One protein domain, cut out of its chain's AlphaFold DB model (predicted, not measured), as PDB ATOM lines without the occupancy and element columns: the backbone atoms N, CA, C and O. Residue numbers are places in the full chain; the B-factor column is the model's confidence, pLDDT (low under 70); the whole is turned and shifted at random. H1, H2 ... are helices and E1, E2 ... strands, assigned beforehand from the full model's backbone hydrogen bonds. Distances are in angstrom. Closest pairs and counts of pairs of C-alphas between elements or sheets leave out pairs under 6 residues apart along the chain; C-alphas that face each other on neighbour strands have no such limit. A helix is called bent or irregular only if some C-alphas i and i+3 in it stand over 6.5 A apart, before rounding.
ATOM      1  N   SER A  42      22.344 -18.637  30.643       73.75
ATOM      2  CA  SER A  42      22.522 -19.477  31.835       73.75
ATOM      3  C   SER A  42      23.590 -20.564  31.663       73.75
ATOM      4  O   SER A  42      24.154 -21.030  32.653       73.75
ATOM      5  N   LYS A  43      23.904 -20.947  30.417       76.00
ATOM      6  CA  LYS A  43      24.924 -21.953  30.085       76.00
ATOM      7  C   LYS A  43      26.341 -21.387  30.019       76.00
ATOM      8  O   LYS A  43      27.290 -22.163  29.932       76.00
ATOM      9  N   ILE A  44      26.505 -20.063  30.051       76.94
ATOM     10  CA  ILE A  44      27.828 -19.444  30.166       76.94
ATOM     11  C   ILE A  44      28.447 -19.909  31.490       76.94
ATOM     12  O   ILE A  44      27.748 -20.038  32.495       76.94
ATOM     13  N   GLN A  45      29.747 -20.178  31.520       76.12
ATOM     14  CA  GLN A  45      30.466 -20.444  32.765       76.12
ATOM     15  C   GLN A  45      31.144 -19.163  33.258       76.12
ATOM     16  O   GLN A  45      31.622 -18.364  32.458       76.12
ATOM     17  N   GLY A  46      31.176 -18.968  34.576       81.56
ATOM     18  CA  GLY A  46      31.770 -17.781  35.194       81.56
ATOM     19  C   GLY A  46      30.868 -16.543  35.197       81.56
ATOM     20  O   GLY A  46      29.761 -16.518  34.651       81.56
ATOM     21  N   THR A  47      31.338 -15.507  35.882       87.25
ATOM     22  CA  THR A  47      30.638 -14.225  36.033       87.25
ATOM     23  C   THR A  47      31.130 -13.170  35.052       87.25
ATOM     24  O   THR A  47      30.494 -12.132  34.953       87.25
ATOM     25  N   GLN A  48      32.221 -13.414  34.325       90.44
ATOM     26  CA  GLN A  48      32.834 -12.442  33.426       90.44
ATOM     27  C   GLN A  48      33.366 -13.126  32.166       90.44
ATOM     28  O   GLN A  48      33.963 -14.198  32.257       90.44
ATOM     29  N   PHE A  49      33.150 -12.525  30.996       88.50
ATOM     30  CA  PHE A  49      33.656 -13.033  29.718       88.50
ATOM     31  C   PHE A  49      33.810 -11.914  28.686       88.50
ATOM     32  O   PHE A  49      33.206 -10.849  28.801       88.50
ATOM     33  N   THR A  50      34.605 -12.169  27.649       90.19
ATOM     34  CA  THR A  50      34.762 -11.261  26.509       90.19
ATOM     35  C   THR A  50      33.885 -11.711  25.347       90.19
ATOM     36  O   THR A  50      33.837 -12.897  25.022       90.19
ATOM     37  N   ALA A  51      33.223 -10.762  24.699       90.88
ATOM     38  CA  ALA A  51      32.372 -11.002  23.546       90.88
ATOM     39  C   ALA A  51      32.451  -9.838  22.554       90.88
ATOM     40  O   ALA A  51      33.048  -8.798  22.836       90.88
ATOM     41  N   ARG A  52      31.849 -10.013  21.381       90.44
ATOM     42  CA  ARG A  52      31.675  -8.943  20.393       90.44
ATOM     43  C   ARG A  52      30.215  -8.558  20.296       90.44
ATOM     44  O   ARG A  52      29.378  -9.448  20.292       90.44
ATOM     45  N   ILE A  53      29.897  -7.276  20.185       90.25
ATOM     46  CA  ILE A  53      28.516  -6.843  19.945       90.25
ATOM     47  C   ILE A  53      28.107  -7.270  18.526       90.25
ATOM     48  O   ILE A  53      28.786  -6.908  17.570       90.25
ATOM     49  N   SER A  54      27.034  -8.056  18.398       85.88
ATOM     50  CA  SER A  54      26.552  -8.560  17.101       85.88
ATOM     51  C   SER A  54      25.667  -7.543  16.387       85.88
ATOM     52  O   SER A  54      25.845  -7.251  15.210       85.88
ATOM     53  N   THR A  55      24.717  -6.976  17.131       81.88
ATOM     54  CA  THR A  55      23.676  -6.083  16.616       81.88
ATOM     55  C   THR A  55      23.593  -4.826  17.460       81.88
ATOM     56  O   THR A  55      24.077  -4.816  18.595       81.88
ATOM     57  N   ASP A  56      22.911  -3.804  16.942       79.25
ATOM     58  CA  ASP A  56      22.670  -2.569  17.681       79.25
ATOM     59  C   ASP A  56      22.026  -2.862  19.045       79.25
ATOM     60  O   ASP A  56      20.972  -3.514  19.124       79.25
ATOM     61  N   PRO A  57      22.671  -2.434  20.140       79.25
ATOM     62  CA  PRO A  57      22.137  -2.575  21.483       79.25
ATOM     63  C   PRO A  57      20.802  -1.860  21.637       79.25
ATOM     64  O   PRO A  57      20.596  -0.763  21.127       79.25
ATOM     65  N   ASN A  58      19.895  -2.455  22.408       83.50
ATOM     66  CA  ASN A  58      18.664  -1.790  22.813       83.50
ATOM     67  C   ASN A  58      18.596  -1.689  24.337       83.50
ATOM     68  O   ASN A  58      19.291  -2.394  25.064       83.50
ATOM     69  N   ARG A  59      17.694  -0.847  24.847       79.75
ATOM     70  CA  ARG A  59      17.566  -0.573  26.291       79.75
ATOM     71  C   ARG A  59      17.264  -1.796  27.169       79.75
ATOM     72  O   ARG A  59      17.368  -1.687  28.385       79.75
ATOM     73  N   LYS A  60      16.853  -2.924  26.587       82.38
ATOM     74  CA  LYS A  60      16.492  -4.160  27.295       82.38
ATOM     75  C   LYS A  60      17.558  -5.250  27.180       82.38
ATOM     76  O   LYS A  60      17.613  -6.103  28.064       82.38
ATOM     77  N   ALA A  61      18.367  -5.255  26.121       86.69
ATOM     78  CA  ALA A  61      19.371  -6.288  25.891       86.69
ATOM     79  C   ALA A  61      20.471  -5.870  24.899       86.69
ATOM     80  O   ALA A  61      20.250  -5.049  24.006       86.69
ATOM     81  N   ILE A  62      21.635  -6.517  25.022       90.25
ATOM     82  CA  ILE A  62      22.668  -6.567  23.976       90.25
ATOM     83  C   ILE A  62      22.758  -7.977  23.398       90.25
ATOM     84  O   ILE A  62      22.733  -8.955  24.143       90.25
ATOM     85  N   THR A  63      22.928  -8.089  22.085       90.44
ATOM     86  CA  THR A  63      23.289  -9.361  21.448       90.44
ATOM     87  C   THR A  63      24.793  -9.408  21.268       90.44
ATOM     88  O   THR A  63      25.376  -8.489  20.687       90.44
ATOM     89  N   VAL A  64      25.431 -10.475  21.742       90.12
ATOM     90  CA  VAL A  64      26.876 -10.650  21.611       90.12
ATOM     91  C   VAL A  64      27.251 -11.985  20.986       90.12
ATOM     92  O   VAL A  64      26.582 -12.991  21.202       90.12
ATOM     93  N   GLN A  65      28.360 -11.994  20.254       88.19
ATOM     94  CA  GLN A  65      28.995 -13.180  19.705       88.19
ATOM     95  C   GLN A  65      30.134 -13.633  20.616       88.19
ATOM     96  O   GLN A  65      31.038 -12.857  20.949       88.19
ATOM     97  N   ILE A  66      30.111 -14.911  20.984       85.62
ATOM     98  CA  ILE A  66      31.158 -15.568  21.767       85.62
ATOM     99  C   ILE A  66      31.736 -16.718  20.934       85.62
ATOM    100  O   ILE A  66      30.965 -17.475  20.335       85.62
ATOM    101  N   PRO A  67      33.069 -16.890  20.875       79.06
ATOM    102  CA  PRO A  67      33.654 -18.059  20.235       79.06
ATOM    103  C   PRO A  67      33.378 -19.314  21.070       79.06
ATOM    104  O   PRO A  67      33.768 -19.406  22.233       79.06
ATOM    105  N   ASN A  68      32.755 -20.310  20.453       76.62
ATOM    106  CA  ASN A  68      32.584 -21.650  20.991       76.62
ATOM    107  C   ASN A  68      33.529 -22.607  20.258       76.62
ATOM    108  O   ASN A  68      33.527 -22.685  19.029       76.62
ATOM    109  N   GLN A  69      34.355 -23.335  21.005       69.94
ATOM    110  CA  GLN A  69      35.260 -24.323  20.427       69.94
ATOM    111  C   GLN A  69      34.584 -25.693  20.426       69.94
ATOM    112  O   GLN A  69      34.253 -26.232  21.481       69.94
ATOM    113  N   LYS A  70      34.405 -26.276  19.241       68.75
ATOM    114  CA  LYS A  70      33.924 -27.649  19.075       68.75
ATOM    115  C   LYS A  70      35.050 -28.539  18.574       68.75
ATOM    116  O   LYS A  70      35.799 -28.166  17.671       68.75
ATOM    117  N   VAL A  71      35.150 -29.731  19.152       62.81
ATOM    118  CA  VAL A  71      36.009 -30.795  18.629       62.81
ATOM    119  C   VAL A  71      35.265 -31.456  17.473       62.81
ATOM    120  O   VAL A  71      34.178 -31.994  17.665       62.81
ATOM    121  N   TRP A 136      30.983 -19.214  16.023       80.75
ATOM    122  CA  TRP A 136      30.451 -18.055  16.729       80.75
ATOM    123  C   TRP A 136      29.035 -18.349  17.191       80.75
ATOM    124  O   TRP A 136      28.212 -18.846  16.429       80.75
ATOM    125  N   VAL A 137      28.767 -18.061  18.456       84.19
ATOM    126  CA  VAL A 137      27.467 -18.285  19.078       84.19
ATOM    127  C   VAL A 137      26.923 -16.942  19.523       84.19
ATOM    128  O   VAL A 137      27.613 -16.201  20.224       84.19
ATOM    129  N   GLU A 138      25.693 -16.642  19.122       87.19
ATOM    130  CA  GLU A 138      25.000 -15.431  19.542       87.19
ATOM    131  C   GLU A 138      24.245 -15.653  20.845       87.19
ATOM    132  O   GLU A 138      23.561 -16.663  21.035       87.19
ATOM    133  N   ILE A 139      24.361 -14.685  21.748       87.00
ATOM    134  CA  ILE A 139      23.695 -14.687  23.044       87.00
ATOM    135  C   ILE A 139      23.086 -13.313  23.274       87.00
ATOM    136  O   ILE A 139      23.773 -12.295  23.212       87.00
ATOM    137  N   GLU A 140      21.792 -13.301  23.572       89.50
ATOM    138  CA  GLU A 140      21.092 -12.107  24.028       89.50
ATOM    139  C   GLU A 140      21.263 -11.972  25.544       89.50
ATOM    140  O   GLU A 140      20.943 -12.883  26.312       89.50
ATOM    141  N   ILE A 141      21.808 -10.838  25.974       89.81
ATOM    142  CA  ILE A 141      22.128 -10.552  27.368       89.81
ATOM    143  C   ILE A 141      21.197  -9.455  27.869       89.81
ATOM    144  O   ILE A 141      21.295  -8.321  27.390       89.81
ATOM    145  N   PRO A 142      20.332  -9.752  28.854       89.88
ATOM    146  CA  PRO A 142      19.459  -8.753  29.447       89.88
ATOM    147  C   PRO A 142      20.241  -7.625  30.124       89.88
ATOM    148  O   PRO A 142      21.216  -7.861  30.847       89.88
ATOM    149  N   ILE A 143      19.754  -6.404  29.929       89.81
ATOM    150  CA  ILE A 143      20.239  -5.164  30.533       89.81
ATOM    151  C   ILE A 143      19.112  -4.588  31.379       89.81
ATOM    152  O   ILE A 143      17.934  -4.683  31.028       89.81
ATOM    153  N   ASN A 144      19.471  -3.990  32.506       88.19
ATOM    154  CA  ASN A 144      18.547  -3.221  33.322       88.19
ATOM    155  C   ASN A 144      19.113  -1.820  33.583       88.19
ATOM    156  O   ASN A 144      20.246  -1.503  33.232       88.19
ATOM    157  N   GLU A 145      18.328  -0.978  34.247       86.19
ATOM    158  CA  GLU A 145      18.719   0.399  34.575       86.19
ATOM    159  C   GLU A 145      19.936   0.480  35.514       86.19
ATOM    160  O   GLU A 145      20.601   1.511  35.607       86.19
ATOM    161  N   THR A 146      20.252  -0.610  36.218       88.56
ATOM    162  CA  THR A 146      21.408  -0.681  37.119       88.56
ATOM    163  C   THR A 146      22.692  -1.124  36.420       88.56
ATOM    164  O   THR A 146      23.773  -0.904  36.974       88.56
ATOM    165  N   THR A 147      22.592  -1.697  35.215       91.75
ATOM    166  CA  THR A 147      23.725  -2.114  34.389       91.75
ATOM    167  C   THR A 147      24.626  -0.920  34.096       91.75
ATOM    168  O   THR A 147      24.186   0.116  33.605       91.75
ATOM    169  N   LYS A 148      25.916  -1.064  34.393       95.00
ATOM    170  CA  LYS A 148      26.924  -0.036  34.127       95.00
ATOM    171  C   LYS A 148      27.521  -0.258  32.748       95.00
ATOM    172  O   LYS A 148      28.111  -1.307  32.500       95.00
ATOM    173  N   ILE A 149      27.385   0.721  31.863       95.06
ATOM    174  CA  ILE A 149      27.932   0.658  30.509       95.06
ATOM    175  C   ILE A 149      29.130   1.592  30.450       95.06
ATOM    176  O   ILE A 149      29.027   2.771  30.783       95.06
ATOM    177  N   ARG A 150      30.293   1.040  30.107       95.88
ATOM    178  CA  ARG A 150      31.566   1.742  30.228       95.88
ATOM    179  C   ARG A 150      32.497   1.492  29.064       95.88
ATOM    180  O   ARG A 150      32.406   0.478  28.383       95.88
ATOM    181  N   THR A 151      33.448   2.390  28.874       95.38
ATOM    182  CA  THR A 151      34.543   2.251  27.912       95.38
ATOM    183  C   THR A 151      35.879   2.266  28.642       95.38
ATOM    184  O   THR A 151      36.077   2.997  29.612       95.38
ATOM    185  N   LYS A 152      36.830   1.439  28.208       94.69
ATOM    186  CA  LYS A 152      38.177   1.401  28.795       94.69
ATOM    187  C   LYS A 152      38.955   2.692  28.527       94.69
ATOM    188  O   LYS A 152      39.719   3.146  29.377       94.69
ATOM    189  N   THR A 153      38.757   3.270  27.349       91.88
ATOM    190  CA  THR A 153      39.323   4.551  26.918       91.88
ATOM    191  C   THR A 153      38.192   5.541  26.660       91.88
ATOM    192  O   THR A 153      37.130   5.096  26.231       91.88
ATOM    193  N   PRO A 154      38.399   6.853  26.872       91.94
ATOM    194  CA  PRO A 154      37.385   7.853  26.556       91.94
ATOM    195  C   PRO A 154      36.953   7.749  25.092       91.94
ATOM    196  O   PRO A 154      37.764   7.387  24.235       91.94
ATOM    197  N   LEU A 155      35.692   8.081  24.815       89.38
ATOM    198  CA  LEU A 155      35.200   8.179  23.444       89.38
ATOM    199  C   LEU A 155      35.989   9.248  22.680       89.38
ATOM    200  O   LEU A 155      36.359  10.278  23.232       89.38
ATOM    201  N   GLU A 156      36.260   8.998  21.406       89.19
ATOM    202  CA  GLU A 156      36.922   9.969  20.539       89.19
ATOM    203  C   GLU A 156      35.874  10.984  20.072       89.19
ATOM    204  O   GLU A 156      34.979  10.648  19.300       89.19
ATOM    205  N   VAL A 157      35.966  12.219  20.562       90.44
ATOM    206  CA  VAL A 157      35.096  13.333  20.155       90.44
ATOM    207  C   VAL A 157      35.941  14.352  19.400       90.44
ATOM    208  O   VAL A 157      37.111  14.527  19.729       90.44
ATOM    209  N   TYR A 158      35.376  15.013  18.393       93.12
ATOM    210  CA  TYR A 158      36.055  16.091  17.672       93.12
ATOM    211  C   TYR A 158      35.729  17.451  18.302       93.12
ATOM    212  O   TYR A 158      34.616  17.662  18.779       93.12
ATOM    213  N   ASP A 159      36.706  18.353  18.345       92.12
ATOM    214  CA  ASP A 159      36.499  19.743  18.748       92.12
ATOM    215  C   ASP A 159      35.875  20.579  17.614       92.12
ATOM    216  O   ASP A 159      35.698  20.102  16.491       92.12
ATOM    217  N   ASP A 160      35.573  21.851  17.889       93.69
ATOM    218  CA  ASP A 160      34.966  22.781  16.919       93.69
ATOM    219  C   ASP A 160      35.823  23.004  15.660       93.69
ATOM    220  O   ASP A 160      35.365  23.570  14.667       93.69
ATOM    221  N   LYS A 161      37.089  22.580  15.691       94.00
ATOM    222  CA  LYS A 161      38.044  22.694  14.591       94.00
ATOM    223  C   LYS A 161      38.218  21.371  13.838       94.00
ATOM    224  O   LYS A 161      39.020  21.313  12.908       94.00
ATOM    225  N   GLY A 162      37.481  20.326  14.217       93.38
ATOM    226  CA  GLY A 162      37.551  19.002  13.608       93.38
ATOM    227  C   GLY A 162      38.772  18.182  14.031       93.38
ATOM    228  O   GLY A 162      39.073  17.177  13.389       93.38
ATOM    229  N   TYR A 163      39.486  18.568  15.093       93.31
ATOM    230  CA  TYR A 163      40.576  17.765  15.653       93.31
ATOM    231  C   TYR A 163      40.063  16.830  16.742       93.31
ATOM    232  O   TYR A 163      39.103  17.140  17.441       93.31
ATOM    233  N   ILE A 164      40.732  15.689  16.926       91.31
ATOM    234  CA  ILE A 164      40.431  14.785  18.045       91.31
ATOM    235  C   ILE A 164      40.646  15.549  19.356       91.31
ATOM    236  O   ILE A 164      41.761  15.983  19.665       91.31
ATOM    237  N   LYS A 165      39.573  15.681  20.137       93.62
ATOM    238  CA  LYS A 165      39.562  16.350  21.430       93.62
ATOM    239  C   LYS A 165      40.538  15.656  22.373       93.62
ATOM    240  O   LYS A 165      40.430  14.463  22.660       93.62
ATOM    241  N   LYS A 166      41.480  16.431  22.904       92.50
ATOM    242  CA  LYS A 166      42.344  15.996  24.003       92.50
ATOM    243  C   LYS A 166      41.676  16.350  25.319       92.50
ATOM    244  O   LYS A 166      41.569  17.524  25.653       92.50
ATOM    245  N   TYR A 167      41.253  15.329  26.051       92.62
ATOM    246  CA  TYR A 167      40.634  15.527  27.353       92.62
ATOM    247  C   TYR A 167      41.637  16.045  28.379       92.62
ATOM    248  O   TYR A 167      42.740  15.508  28.520       92.62
ATOM    249  N   THR A 168      41.233  17.063  29.131       94.38
ATOM    250  CA  THR A 168      41.970  17.506  30.316       94.38
ATOM    251  C   THR A 168      41.776  16.518  31.472       94.38
ATOM    252  O   THR A 168      40.865  15.689  31.473       94.38
ATOM    253  N   VAL A 169      42.621  16.601  32.504       93.94
ATOM    254  CA  VAL A 169      42.505  15.737  33.696       93.94
ATOM    255  C   VAL A 169      41.158  15.924  34.405       93.94
ATOM    256  O   VAL A 169      40.601  14.966  34.939       93.94
ATOM    257  N   GLU A 170      40.629  17.146  34.408       93.56
ATOM    258  CA  GLU A 170      39.331  17.468  35.001       93.56
ATOM    259  C   GLU A 170      38.183  16.877  34.182       93.56
ATOM    260  O   GLU A 170      37.285  16.250  34.742       93.56
ATOM    261  N   GLU A 171      38.258  16.964  32.853       93.06
ATOM    262  CA  GLU A 171      37.282  16.332  31.964       93.06
ATOM    263  C   GLU A 171      37.297  14.806  32.103       93.06
ATOM    264  O   GLU A 171      36.240  14.195  32.229       93.06
ATOM    265  N   LEU A 172      38.479  14.179  32.164       93.44
ATOM    266  CA  LEU A 172      38.606  12.732  32.370       93.44
ATOM    267  C   LEU A 172      37.983  12.275  33.695       93.44
ATOM    268  O   LEU A 172      37.395  11.196  33.746       93.44
ATOM    269  N   LYS A 173      38.093  13.073  34.765       92.75
ATOM    270  CA  LYS A 173      37.436  12.778  36.050       92.75
ATOM    271  C   LYS A 173      35.919  12.839  35.920       92.75
ATOM    272  O   LYS A 173      35.246  11.933  36.400       92.75
ATOM    273  N   THR A 174      35.403  13.851  35.231       93.12
ATOM    274  CA  THR A 174      33.966  13.999  34.964       93.12
ATOM    275  C   THR A 174      33.430  12.842  34.117       93.12
ATOM    276  O   THR A 174      32.373  12.296  34.421       93.12
ATOM    277  N   LEU A 175      34.194  12.382  33.120       94.00
ATOM    278  CA  LEU A 175      33.828  11.243  32.270       94.00
ATOM    279  C   LEU A 175      33.763   9.901  33.014       94.00
ATOM    280  O   LEU A 175      33.157   8.957  32.515       94.00
ATOM    281  N   LYS A 176      34.350   9.774  34.209       93.31
ATOM    282  CA  LYS A 176      34.163   8.566  35.034       93.31
ATOM    283  C   LYS A 176      32.740   8.438  35.603       93.31
ATOM    284  O   LYS A 176      32.389   7.373  36.121       93.31
ATOM    285  N   GLY A 177      31.930   9.493  35.498       91.19
ATOM    286  CA  GLY A 177      30.528   9.515  35.898       91.19
ATOM    287  C   GLY A 177      30.326   9.456  37.412       91.19
ATOM    288  O   GLY A 177      31.219   9.768  38.201       91.19
ATOM    289  N   SER A 178      29.133   9.025  37.830       88.56
ATOM    290  CA  SER A 178      28.699   9.053  39.237       88.56
ATOM    291  C   SER A 178      29.530   8.177  40.178       88.56
ATOM    292  O   SER A 178      29.495   8.382  41.387       88.56
ATOM    293  N   ASN A 179      30.257   7.184  39.652       90.06
ATOM    294  CA  ASN A 179      31.117   6.319  40.453       90.06
ATOM    295  C   ASN A 179      32.547   6.280  39.878       90.06
ATOM    296  O   ASN A 179      32.822   5.487  38.968       90.06
ATOM    297  N   PRO A 180      33.472   7.094  40.416       91.00
ATOM    298  CA  PRO A 180      34.838   7.204  39.905       91.00
ATOM    299  C   PRO A 180      35.749   6.021  40.269       91.00
ATOM    300  O   PRO A 180      36.843   5.908  39.710       91.00
ATOM    301  N   ASN A 181      35.312   5.150  41.188       93.50
ATOM    302  CA  ASN A 181      36.067   3.974  41.632       93.50
ATOM    303  C   ASN A 181      35.900   2.780  40.692       93.50
ATOM    304  O   ASN A 181      36.724   1.869  40.684       93.50
ATOM    305  N   LEU A 182      34.826   2.772  39.908       93.12
ATOM    306  CA  LEU A 182      34.624   1.750  38.898       93.12
ATOM    307  C   LEU A 182      35.609   1.971  37.727       93.12
ATOM    308  O   LEU A 182      35.945   3.117  37.406       93.12
ATOM    309  N   PRO A 183      36.059   0.896  37.063       94.19
ATOM    310  CA  PRO A 183      36.992   0.988  35.944       94.19
ATOM    311  C   PRO A 183      36.356   1.645  34.711       94.19
ATOM    312  O   PRO A 183      35.148   1.536  34.499       94.19
ATOM    313  N   GLY A 184      37.177   2.304  33.890       94.81
ATOM    314  CA  GLY A 184      36.746   2.945  32.642       94.81
ATOM    315  C   GLY A 184      35.968   4.254  32.820       94.81
ATOM    316  O   GLY A 184      35.946   4.847  33.901       94.81
ATOM    317  N   TYR A 185      35.345   4.690  31.730       95.56
ATOM    318  CA  TYR A 185      34.544   5.907  31.606       95.56
ATOM    319  C   TYR A 185      33.085   5.538  31.365       95.56
ATOM    320  O   TYR A 185      32.805   4.537  30.706       95.56
ATOM    321  N   ASP A 186      32.174   6.317  31.929       95.38
ATOM    322  CA  ASP A 186      30.737   6.096  31.813       95.38
ATOM    323  C   ASP A 186      30.260   6.481  30.410       95.38
ATOM    324  O   ASP A 186      30.659   7.522  29.885       95.38
ATOM    325  N   VAL A 187      29.438   5.636  29.785       93.56
ATOM    326  CA  VAL A 187      28.871   5.897  28.454       93.56
ATOM    327  C   VAL A 187      27.416   5.454  28.387       93.56
ATOM    328  O   VAL A 187      26.950   4.662  29.212       93.56
ATOM    329  N   LYS A 188      26.681   5.954  27.394       91.50
ATOM    330  CA  LYS A 188      25.300   5.534  27.170       91.50
ATOM    331  C   LYS A 188      25.269   4.250  26.353       91.50
ATOM    332  O   LYS A 188      26.220   3.899  25.660       91.50
ATOM    333  N   ILE A 189      24.133   3.561  26.413       90.19
ATOM    334  CA  ILE A 189      23.905   2.380  25.577       90.19
ATOM    335  C   ILE A 189      23.954   2.713  24.083       90.19
ATOM    336  O   ILE A 189      24.429   1.901  23.302       90.19
ATOM    337  N   ASP A 190      23.533   3.924  23.718       88.88
ATOM    338  CA  ASP A 190      23.505   4.408  22.335       88.88
ATOM    339  C   ASP A 190      24.923   4.610  21.756       88.88
ATOM    340  O   ASP A 190      25.089   4.669  20.543       88.88
ATOM    341  N   ASP A 191      25.954   4.677  22.610       88.75
ATOM    342  CA  ASP A 191      27.361   4.794  22.200       88.75
ATOM    343  C   ASP A 191      28.023   3.418  21.962       88.75
ATOM    344  O   ASP A 191      29.195   3.328  21.570       88.75
ATOM    345  N   LEU A 192      27.306   2.322  22.236       89.62
ATOM    346  CA  LEU A 192      27.776   0.970  21.966       89.62
ATOM    347  C   LEU A 192      27.556   0.623  20.494       89.62
ATOM    348  O   LEU A 192      26.428   0.508  20.027       89.62
ATOM    349  N   ASN A 193      28.652   0.375  19.787       88.94
ATOM    350  CA  ASN A 193      28.617   0.080  18.359       88.94
ATOM    351  C   ASN A 193      28.706  -1.434  18.093       88.94
ATOM    352  O   ASN A 193      29.495  -2.116  18.765       88.94
ATOM    353  N   PRO A 194      27.980  -1.970  17.093       90.38
ATOM    354  CA  PRO A 194      28.225  -3.311  16.569       90.38
ATOM    355  C   PRO A 194      29.700  -3.514  16.210       90.38
ATOM    356  O   PRO A 194      30.389  -2.586  15.778       90.38
ATOM    357  N   GLY A 195      30.213  -4.718  16.451       88.12
ATOM    358  CA  GLY A 195      31.630  -5.037  16.278       88.12
ATOM    359  C   GLY A 195      32.548  -4.539  17.404       88.12
ATOM    360  O   GLY A 195      33.744  -4.833  17.427       88.12
ATOM    361  N   ALA A 196      32.041  -3.795  18.391       90.50
ATOM    362  CA  ALA A 196      32.839  -3.476  19.568       90.50
ATOM    363  C   ALA A 196      33.139  -4.746  20.381       90.50
ATOM    364  O   ALA A 196      32.277  -5.603  20.590       90.50
ATOM    365  N   VAL A 197      34.370  -4.845  20.879       91.69
ATOM    366  CA  VAL A 197      34.791  -5.911  21.788       91.69
ATOM    367  C   VAL A 197      34.475  -5.466  23.204       91.69
ATOM    368  O   VAL A 197      34.980  -4.436  23.662       91.69
ATOM    369  N   VAL A 198      33.664  -6.252  23.900       93.44
ATOM    370  CA  VAL A 198      33.195  -5.962  25.251       93.44
ATOM    371  C   VAL A 198      33.612  -7.042  26.235       93.44
ATOM    372  O   VAL A 198      33.657  -8.226  25.915       93.44
ATOM    373  N   GLU A 199      33.885  -6.628  27.459       94.00
ATOM    374  CA  GLU A 199      33.931  -7.480  28.632       94.00
ATOM    375  C   GLU A 199      32.598  -7.347  29.367       94.00
ATOM    376  O   GLU A 199      32.193  -6.249  29.753       94.00
ATOM    377  N   VAL A 200      31.885  -8.459  29.514       93.75
ATOM    378  CA  VAL A 200      30.576  -8.505  30.163       93.75
ATOM    379  C   VAL A 200      30.720  -9.175  31.516       93.75
ATOM    380  O   VAL A 200      31.193 -10.307  31.599       93.75
ATOM    381  N   THR A 201      30.240  -8.500  32.553       94.50
ATOM    382  CA  THR A 201      30.080  -9.046  33.899       94.50
ATOM    383  C   THR A 201      28.603  -9.322  34.152       94.50
ATOM    384  O   THR A 201      27.754  -8.447  33.976       94.50
ATOM    385  N   LEU A 202      28.287 -10.541  34.568       91.69
ATOM    386  CA  LEU A 202      26.940 -11.028  34.836       91.69
ATOM    387  C   LEU A 202      26.640 -11.026  36.333       91.69
ATOM    388  O   LEU A 202      27.469 -11.449  37.140       91.69
ATOM    389  N   ASN A 203      25.413 -10.647  36.693       87.62
ATOM    390  CA  ASN A 203      24.834 -11.037  37.970       87.62
ATOM    391  C   ASN A 203      24.277 -12.453  37.847       87.62
ATOM    392  O   ASN A 203      23.508 -12.745  36.930       87.62
ATOM    393  N   ARG A 204      24.612 -13.305  38.808       77.94
ATOM    394  CA  ARG A 204      23.893 -14.550  39.059       77.94
ATOM    395  C   ARG A 204      23.361 -14.440  40.473       77.94
ATOM    396  O   ARG A 204      24.107 -14.681  41.418       77.94
ATOM    397  N   SER A 205      22.104 -14.036  40.620       62.62
ATOM    398  CA  SER A 205      21.455 -14.200  41.917       62.62
ATOM    399  C   SER A 205      21.343 -15.705  42.171       62.62
ATOM    400  O   SER A 205      20.864 -16.410  41.282       62.62
ATOM    401  N   PRO A 206      21.802 -16.228  43.318       53.47
ATOM    402  CA  PRO A 206      21.404 -17.563  43.724       53.47
ATOM    403  C   PRO A 206      19.895 -17.516  43.973       53.47
ATOM    404  O   PRO A 206      19.423 -16.654  44.718       53.47
ATOM    405  N   GLY A 207      19.135 -18.388  43.319       54.62
ATOM    406  CA  GLY A 207      17.706 -18.497  43.574       54.62
ATOM    407  C   GLY A 207      17.463 -18.831  45.032       54.62
ATOM    408  O   GLY A 207      17.955 -19.847  45.533       54.62
ATOM    409  N   ASN A 208      16.723 -17.969  45.728       48.97
ATOM    410  CA  ASN A 208      16.159 -18.340  47.016       48.97
ATOM    411  C   ASN A 208      15.130 -19.445  46.766       48.97
ATOM    412  O   ASN A 208      14.244 -19.298  45.928       48.97
ATOM    413  N   LYS A 218      17.337 -14.455  37.072       72.38
ATOM    414  CA  LYS A 218      17.453 -13.735  35.824       72.38
ATOM    415  C   LYS A 218      18.893 -13.302  35.749       72.38
ATOM    416  O   LYS A 218      19.308 -12.350  36.397       72.38
ATOM    417  N   VAL A 219      19.674 -14.060  35.000       84.06
ATOM    418  CA  VAL A 219      21.039 -13.680  34.667       84.06
ATOM    419  C   VAL A 219      20.958 -12.421  33.801       84.06
ATOM    420  O   VAL A 219      20.312 -12.422  32.754       84.06
ATOM    421  N   PHE A 220      21.578 -11.336  34.257       88.25
ATOM    422  CA  PHE A 220      21.621 -10.050  33.553       88.25
ATOM    423  C   PHE A 220      23.014  -9.431  33.664       88.25
ATOM    424  O   PHE A 220      23.790  -9.788  34.553       88.25
ATOM    425  N   ALA A 221      23.348  -8.494  32.779       91.94
ATOM    426  CA  ALA A 221      24.626  -7.793  32.838       91.94
ATOM    427  C   ALA A 221      24.654  -6.766  33.980       91.94
ATOM    428  O   ALA A 221      23.824  -5.863  34.035       91.94
ATOM    429  N   THR A 222      25.639  -6.842  34.873       93.81
ATOM    430  CA  THR A 222      25.920  -5.778  35.856       93.81
ATOM    431  C   THR A 222      26.848  -4.724  35.285       93.81
ATOM    432  O   THR A 222      26.707  -3.545  35.606       93.81
ATOM    433  N   MET A 223      27.780  -5.136  34.426       95.00
ATOM    434  CA  MET A 223      28.717  -4.247  33.761       95.00
ATOM    435  C   MET A 223      28.986  -4.725  32.338       95.00
ATOM    436  O   MET A 223      29.204  -5.911  32.108       95.00
ATOM    437  N   ILE A 224      28.994  -3.791  31.395       95.25
ATOM    438  CA  ILE A 224      29.448  -3.994  30.020       95.25
ATOM    439  C   ILE A 224      30.562  -2.981  29.790       95.25
ATOM    440  O   ILE A 224      30.317  -1.775  29.835       95.25
ATOM    441  N   MET A 225      31.784  -3.455  29.572       95.75
ATOM    442  CA  MET A 225      32.942  -2.606  29.320       95.75
ATOM    443  C   MET A 225      33.453  -2.791  27.899       95.75
ATOM    444  O   MET A 225      33.941  -3.858  27.554       95.75
ATOM    445  N   VAL A 226      33.427  -1.744  27.083       94.44
ATOM    446  CA  VAL A 226      34.084  -1.741  25.775       94.44
ATOM    447  C   VAL A 226      35.595  -1.703  25.979       94.44
ATOM    448  O   VAL A 226      36.138  -0.742  26.530       94.44
ATOM    449  N   ILE A 227      36.278  -2.748  25.523       93.19
ATOM    450  CA  ILE A 227      37.728  -2.916  25.658       93.19
ATOM    451  C   ILE A 227      38.477  -2.782  24.328       93.19
ATOM    452  O   ILE A 227      39.705  -2.690  24.341       93.19
ATOM    453  N   GLY A 228      37.771  -2.750  23.192       87.50
ATOM    454  CA  GLY A 228      38.380  -2.583  21.874       87.50
ATOM    455  C   GLY A 228      37.371  -2.455  20.732       87.50
ATOM    456  O   GLY A 228      36.168  -2.625  20.921       87.50
ATOM    457  N   LYS A 229      37.889  -2.165  19.536       81.00
ATOM    458  CA  LYS A 229      37.152  -2.162  18.262       81.00
ATOM    459  C   LYS A 229      37.471  -3.467  17.506       81.00
ATOM    460  O   LYS A 229      38.549  -4.029  17.699       81.00
ATOM    461  N   ASP A 230      36.562  -3.929  16.651       65.31
ATOM    462  CA  ASP A 230      36.511  -5.265  16.018       65.31
ATOM    463  C   ASP A 230      37.857  -5.871  15.551       65.31
ATOM    464  O   ASP A 230      38.106  -7.070  15.699       65.31
ATOM    465  N   ALA A 231      38.784  -5.042  15.059       53.94
ATOM    466  CA  ALA A 231      40.109  -5.458  14.590       53.94
ATOM    467  C   ALA A 231      41.026  -6.080  15.671       53.94
ATOM    468  O   ALA A 231      42.028  -6.716  15.331       53.94
ATOM    469  N   THR A 232      40.729  -5.911  16.966       53.28
ATOM    470  CA  THR A 232      41.592  -6.406  18.055       53.28
ATOM    471  C   THR A 232      41.235  -7.801  18.554       53.28
ATOM    472  O   THR A 232      42.069  -8.448  19.188       53.28
ATOM    473  N   PHE A 233      40.028  -8.301  18.283       55.47
ATOM    474  CA  PHE A 233      39.654  -9.646  18.705       55.47
ATOM    475  C   PHE A 233      40.128 -10.637  17.648       55.47
ATOM    476  O   PHE A 233      39.496 -10.798  16.614       55.47
TER     477      PHE A 233
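What this domain is: This is residues 42 to 71, 136 to 208 and 218 to 233 of the 245 residues of an uncharacterized protein of Planctomycetes bacterium (UniProt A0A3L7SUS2). One strongly twisted sheet is a folded sheet, bent back on itself into two leaves: E3 and E2 face E5, E6 and E4, with E1 as the hinge. Beyond edge strand E4, the loop of residues 152 to 168 reaches out to the one short helix, H1. The 119 printed residues have one named helix and six named strands, in the order E1 E2 E3 E4 H1 E5 E6, mostly strand, with under half of the residues in named elements. The mixed sheet runs E3 E2 E1 E5 E6 E4; the whole is compact, with a radius of gyration of the C-alphas of 15.6 A and spans of 51 by 35 by 22 A.

Where its parts are: Find C-alpha 48 at (32.834, -12.442, 33.426); there E1, residues 48 to 53, begins. Next come E2, residues 61 to 71, 30.5 A long, E3, residues 136 to 142, 19.2 A, and E4, residues 148 to 151. H1, residues 169 to 175, begins at C-alpha (42.505, 15.737, 33.696). E5, residues 197 to 203, spans 19.7 A; E6, residues 220 to 228, spans 21.7 A and bends by 59 degrees at residue 223.

How they stand to each other: Look at N 65 and O 52, 2.7 A, in the antiparallel hairpin of E1 and E2. E3 is antiparallel to E2, with N 139 and O 64 at 2.8 A. E1 is antiparallel to E5, with N 51 and O 198 at 2.8 A; E5 is antiparallel to E6, with N 199 and O 225 at 2.8 A. E6 and E4 are parallel, with N 150 and O 224 at 2.8 A. The closest C-alphas of E3 and E6, Pro 142 and Phe 220, are 4.8 A apart. H1 is not on the sheet; its O i to N i+4 pairs are within hydrogen-bond range.

The domain as a whole: The C-alphas farthest apart, Lys 161 and Asn 208, are 56.7 A apart. Residues 72 to 135 and 209 to 217 are not printed, with C-alpha gaps of 14.0 A and 12.2 A. The links E4 to H1 and H1 to E5 are long. Residues 69 to 71, 205 to 208 and 230 to 233 have pLDDT under 70.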